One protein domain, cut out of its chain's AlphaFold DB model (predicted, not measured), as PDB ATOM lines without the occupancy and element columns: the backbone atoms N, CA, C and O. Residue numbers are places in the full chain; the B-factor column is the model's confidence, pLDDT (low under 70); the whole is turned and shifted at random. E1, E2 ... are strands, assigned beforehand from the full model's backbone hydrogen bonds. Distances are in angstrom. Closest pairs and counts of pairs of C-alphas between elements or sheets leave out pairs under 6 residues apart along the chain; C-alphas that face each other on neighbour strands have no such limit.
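This is residues 32 to 74 of the 77 residues of an uncharacterized protein of ANME-2 cluster archaeon (UniProt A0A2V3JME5). The chain is wound as a short, flat solenoid of nearly two stacked turns, with E1 and E3 side by side along one stretch of the ring and E2 and E4 side by side along another. Each turn passes through one strand of each pair, and loops join the two small sheets round the ring. The printed part has 43 residues with four named strands, in the order E1, E2, E3, E4, and no named helix; the sheet orders are E1, E3 and E2, E4, both parallel. The class is all strand, though under half of the residues, 18 of 43, are in named elements. The whole is compact, with a radius of gyration of the C-alphas of 10.3 A, and flat, spanning 25 by 20 by 10 A.

E1, residues 35 to 39, begins at C-alpha 35 (104.367, 127.969, 93.425) and is 10.2 A long from first to last C-alpha. E2, residues 45 to 48, is 9.8 A long. E3, residues 58 to 62, begins at C-alpha 58 (104.555, 130.878, 89.353) and is 11.4 A long. E4, residues 70 to 73, is 9.9 A long and ends at C-alpha 73 (106.997, 144.477, 98.486).

E1 and E3 are parallel neighbours, at 10 degrees between their directions. C-alphas 38 and 61 face each other at 4.7 A, and N 61 and O 37 are within hydrogen-bond range at 2.8 A. E2 and E4 are parallel neighbours at 8 degrees. C-alphas 46 and 71 face each other at 4.6 A, and N 47 and O 71 are within hydrogen-bond range at 2.8 A. E1 and E4 are apart, and so are E1 and E2, E2 and E3, and E3 and E4.

The two C-alphas farthest apart, those of Asp 33 and Pro 68, are 26.3 A apart. The printed part has no cut. The link from E1 to E2 is tight, and those from E2 to E3 and from E3 to E4 are short. The mean pLDDT of the printed part is 87.7, and no printed residue is under 70.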
ATOM      1  N   ASN A  32     111.360 125.902  91.411       82.56
ATOM      2  CA  ASN A  32     110.598 124.788  91.966       82.56
ATOM      3  C   ASN A  32     109.488 124.370  90.995       82.56
ATOM      4  O   ASN A  32     108.987 125.193  90.230       82.56
ATOM      5  N   ASP A  33     109.048 123.117  91.094       87.69
ATOM      6  CA  ASP A  33     107.951 122.569  90.277       87.69
ATOM      7  C   ASP A  33     106.554 123.075  90.705       87.69
ATOM      8  O   ASP A  33     105.559 122.831  90.029       87.69
ATOM      9  N   CYS A  34     106.470 123.810  91.817       84.94
ATOM     10  CA  CYS A  34     105.238 124.365  92.390       84.94
ATOM     11  C   CYS A  34     105.287 125.900  92.440       84.94
ATOM     12  O   CYS A  34     106.182 126.511  91.870       84.94
ATOM     13  N   TRP A  35     104.323 126.536  93.116       87.38
ATOM     14  CA  TRP A  35     104.367 127.969  93.425       87.38
ATOM     15  C   TRP A  35     105.463 128.315  94.440       87.38
ATOM     16  O   TRP A  35     105.741 127.524  95.341       87.38
ATOM     17  N   ALA A  36     106.030 129.521  94.350       87.00
ATOM     18  CA  ALA A  36     107.021 129.997  95.321       87.00
ATOM     19  C   ALA A  36     106.421 130.215  96.721       87.00
ATOM     20  O   ALA A  36     107.030 129.880  97.736       87.00
ATOM     21  N   VAL A  37     105.226 130.802  96.779       87.50
ATOM     22  CA  VAL A  37     104.509 131.113  98.019       87.50
ATOM     23  C   VAL A  37     103.081 130.601  97.911       87.50
ATOM     24  O   VAL A  37     102.358 130.978  96.990       87.50
ATOM     25  N   TRP A  38     102.669 129.784  98.882       85.94
ATOM     26  CA  TRP A  38     101.302 129.286  99.005       85.94
ATOM     27  C   TRP A  38     100.709 129.681 100.360       85.94
ATOM     28  O   TRP A  38     101.246 129.292 101.398       85.94
ATOM     29  N   ILE A  39      99.644 130.491 100.357       80.62
ATOM     30  CA  ILE A  39      98.973 130.989 101.570       80.62
ATOM     31  C   ILE A  39      97.469 130.723 101.457       80.62
ATOM     32  O   ILE A  39      96.868 131.016 100.424       80.62
ATOM     33  N   PHE A  40      96.889 130.150 102.511       79.50
ATOM     34  CA  PHE A  40      95.478 129.767 102.601       79.50
ATOM     35  C   PHE A  40      94.863 130.183 103.958       79.50
ATOM     36  O   PHE A  40      95.557 130.827 104.742       79.50
ATOM     37  N   ASP A  41      93.593 129.864 104.236       80.50
ATOM     38  CA  ASP A  41      92.910 130.005 105.545       80.50
ATOM     39  C   ASP A  41      93.013 131.391 106.226       80.50
ATOM     40  O   ASP A  41      93.200 131.506 107.439       80.50
ATOM     41  N   GLY A  42      92.945 132.475 105.454       76.00
ATOM     42  CA  GLY A  42      92.917 133.839 105.990       76.00
ATOM     43  C   GLY A  42      94.226 134.311 106.632       76.00
ATOM     44  O   GLY A  42      94.267 135.399 107.209       76.00
ATOM     45  N   TRP A  43      95.312 133.535 106.538       75.69
ATOM     46  CA  TRP A  43      96.571 133.871 107.203       75.69
ATOM     47  C   TRP A  43      97.224 135.142 106.647       75.69
ATOM     48  O   TRP A  43      97.359 135.326 105.436       75.69
ATOM     49  N   GLY A  44      97.693 135.998 107.559       79.75
ATOM     50  CA  GLY A  44      98.466 137.195 107.233       79.75
ATOM     51  C   GLY A  44      99.970 136.945 107.184       79.75
ATOM     52  O   GLY A  44     100.510 136.131 107.938       79.75
ATOM     53  N   SER A  45     100.670 137.638 106.284       82.62
ATOM     54  CA  SER A  45     102.129 137.537 106.137       82.62
ATOM     55  C   SER A  45     102.730 138.749 105.425       82.62
ATOM     56  O   SER A  45     102.109 139.380 104.575       82.62
ATOM     57  N   THR A  46     103.988 139.049 105.734       88.69
ATOM     58  CA  THR A  46     104.824 140.015 105.016       88.69
ATOM     59  C   THR A  46     105.847 139.266 104.173       88.69
ATOM     60  O   THR A  46     106.704 138.574 104.715       88.69
ATOM     61  N   ILE A  47     105.795 139.430 102.854       89.50
ATOM     62  CA  ILE A  47     106.726 138.827 101.901       89.50
ATOM     63  C   ILE A  47     107.412 139.951 101.134       89.50
ATOM     64  O   ILE A  47     106.784 140.620 100.309       89.50
ATOM     65  N   GLU A  48     108.693 140.181 101.406       92.81
ATOM     66  CA  GLU A  48     109.429 141.273 100.772       92.81
ATOM     67  C   GLU A  48     110.880 140.958 100.418       92.81
ATOM     68  O   GLU A  48     111.530 140.153 101.072       92.81
ATOM     69  N   ASP A  49     111.418 141.617  99.395       95.56
ATOM     70  CA  ASP A  49     112.820 141.457  98.979       95.56
ATOM     71  C   ASP A  49     113.203 140.005  98.623       95.56
ATOM     72  O   ASP A  49     114.346 139.593  98.819       95.56
ATOM     73  N   ASN A  50     112.257 139.193  98.139       91.06
ATOM     74  CA  ASN A  50     112.524 137.807  97.746       91.06
ATOM     75  C   ASN A  50     112.653 137.659  96.229       91.06
ATOM     76  O   ASN A  50     112.065 138.411  95.458       91.06
ATOM     77  N   ASN A  51     113.379 136.631  95.800       93.75
ATOM     78  CA  ASN A  51     113.364 136.147  94.428       93.75
ATOM     79  C   ASN A  51     112.486 134.894  94.333       93.75
ATOM     80  O   ASN A  51     112.891 133.830  94.801       93.75
ATOM     81  N   LEU A  52     111.314 135.060  93.732       93.44
ATOM     82  CA  LEU A  52     110.242 134.093  93.525       93.44
ATOM     83  C   LEU A  52     110.111 133.662  92.049       93.44
ATOM     84  O   LEU A  52     109.116 133.033  91.689       93.44
ATOM     85  N   SER A  53     111.092 134.001  91.201       93.31
ATOM     86  CA  SER A  53     111.028 133.767  89.753       93.31
ATOM     87  C   SER A  53     111.145 132.297  89.365       93.31
ATOM     88  O   SER A  53     111.566 131.454  90.153       93.31
ATOM     89  N   ASP A  54     110.834 131.985  88.109       93.19
ATOM     90  CA  ASP A  54     111.151 130.701  87.464       93.19
ATOM     91  C   ASP A  54     110.559 129.459  88.157       93.19
ATOM     92  O   ASP A  54     111.055 128.352  87.976       93.19
ATOM     93  N   ASN A  55     109.531 129.629  88.984       86.94
ATOM     94  CA  ASN A  55     108.776 128.530  89.571       86.94
ATOM     95  C   ASN A  55     107.698 128.070  88.585       86.94
ATOM     96  O   ASN A  55     107.009 128.912  88.011       86.94
ATOM     97  N   ALA A  56     107.515 126.761  88.399       90.00
ATOM     98  CA  ALA A  56     106.594 126.226  87.395       90.00
ATOM     99  C   ALA A  56     105.122 126.566  87.695       90.00
ATOM    100  O   ALA A  56     104.350 126.804  86.769       90.00
ATOM    101  N   GLY A  57     104.742 126.668  88.976       87.44
ATOM    102  CA  GLY A  57     103.429 127.187  89.380       87.44
ATOM    103  C   GLY A  57     103.326 128.719  89.321       87.44
ATOM    104  O   GLY A  57     102.231 129.273  89.338       87.44
ATOM    105  N   GLY A  58     104.455 129.423  89.233       93.12
ATOM    106  CA  GLY A  58     104.555 130.878  89.353       93.12
ATOM    107  C   GLY A  58     104.892 131.346  90.772       93.12
ATOM    108  O   GLY A  58     105.141 130.555  91.682       93.12
ATOM    109  N   ALA A  59     104.921 132.661  90.984       91.75
ATOM    110  CA  ALA A  59     105.346 133.226  92.265       91.75
ATOM    111  C   ALA A  59     104.341 132.983  93.411       91.75
ATOM    112  O   ALA A  59     104.746 132.844  94.567       91.75
ATOM    113  N   TRP A  60     103.039 132.895  93.115       90.69
ATOM    114  CA  TRP A  60     101.999 132.945  94.146       90.69
ATOM    115  C   TRP A  60     100.824 132.005  93.904       90.69
ATOM    116  O   TRP A  60     100.244 131.999  92.823       90.69
ATOM    117  N   ASN A  61     100.390 131.345  94.972       90.88
ATOM    118  CA  ASN A  61      99.058 130.778  95.124       90.88
ATOM    119  C   ASN A  61      98.484 131.307  96.445       90.88
ATOM    120  O   ASN A  61      99.014 131.022  97.515       90.88
ATOM    121  N   ILE A  62      97.481 132.175  96.380       87.44
ATOM    122  CA  ILE A  62      96.921 132.832  97.565       87.44
ATOM    123  C   ILE A  62      95.410 132.696  97.512       87.44
ATOM    124  O   ILE A  62      94.795 133.076  96.516       87.44
ATOM    125  N   SER A  63      94.820 132.179  98.584       85.25
ATOM    126  CA  SER A  63      93.370 132.104  98.703       85.25
ATOM    127  C   SER A  63      92.745 133.501  98.891       85.25
ATOM    128  O   SER A  63      93.376 134.404  99.456       85.25
ATOM    129  N   PRO A  64      91.497 133.717  98.430       88.56
ATOM    130  CA  PRO A  64      90.854 135.033  98.484       88.56
ATOM    131  C   PRO A  64      90.739 135.643  99.889       88.56
ATOM    132  O   PRO A  64      90.826 136.857 100.042       88.56
ATOM    133  N   ASP A  65      90.568 134.809 100.912       86.88
ATOM    134  CA  ASP A  65      90.479 135.195 102.324       86.88
ATOM    135  C   ASP A  65      91.826 135.639 102.916       86.88
ATOM    136  O   ASP A  65      91.853 136.476 103.818       86.88
ATOM    137  N   SER A  66      92.952 135.149 102.390       81.88
ATOM    138  CA  SER A  66      94.295 135.559 102.824       81.88
ATOM    139  C   SER A  66      94.816 136.785 102.081       81.88
ATOM    140  O   SER A  66      95.604 137.546 102.638       81.88
ATOM    141  N   ALA A  67      94.379 137.005 100.837       86.06
ATOM    142  CA  ALA A  67      94.798 138.134 100.004       86.06
ATOM    143  C   ALA A  67      94.804 139.508 100.717       86.06
ATOM    144  O   ALA A  67      95.816 140.206 100.600       86.06
ATOM    145  N   PRO A  68      93.767 139.911 101.486       89.75
ATOM    146  CA  PRO A  68      93.776 141.202 102.183       89.75
ATOM    147  C   PRO A  68      94.802 141.292 103.322       89.75
ATOM    148  O   PRO A  68      95.188 142.391 103.712       89.75
ATOM    149  N   ASN A  69      95.280 140.160 103.842       85.69
ATOM    150  CA  ASN A  69      96.163 140.101 105.007       85.69
ATOM    151  C   ASN A  69      97.651 140.016 104.624       85.69
ATOM    152  O   ASN A  69      98.514 139.812 105.486       85.69
ATOM    153  N   ILE A  70      97.975 140.152 103.335       86.50
ATOM    154  CA  ILE A  70      99.315 139.905 102.810       86.50
ATOM    155  C   ILE A  70      99.963 141.199 102.332       86.50
ATOM    156  O   ILE A  70      99.476 141.879 101.431       86.50
ATOM    157  N   ARG A  71     101.139 141.503 102.887       91.38
ATOM    158  CA  ARG A  71     101.995 142.587 102.404       91.38
ATOM    159  C   ARG A  71     103.041 142.031 101.448       91.38
ATOM    160  O   ARG A  71     103.913 141.273 101.865       91.38
ATOM    161  N   ARG A  72     102.996 142.462 100.187       92.06
ATOM    162  CA  ARG A  72     104.017 142.177  99.168       92.06
ATOM    163  C   ARG A  72     104.825 143.434  98.874       92.06
ATOM    164  O   ARG A  72     104.241 144.491  98.650       92.06
ATOM    165  N   ALA A  73     106.152 143.344  98.865       93.81
ATOM    166  CA  ALA A  73     106.997 144.477  98.486       93.81
ATOM    167  C   ALA A  73     108.331 144.025  97.885       93.81
ATOM    168  O   ALA A  73     109.023 143.206  98.475       93.81
ATOM    169  N   ARG A  74     108.741 144.610  96.752       96.44
ATOM    170  CA  ARG A  74     110.086 144.413  96.169       96.44
ATOM    171  C   ARG A  74     110.466 142.935  95.944       96.44
ATOM    172  O   ARG A  74     111.635 142.577  96.039       96.44
TER     173      ARG A  74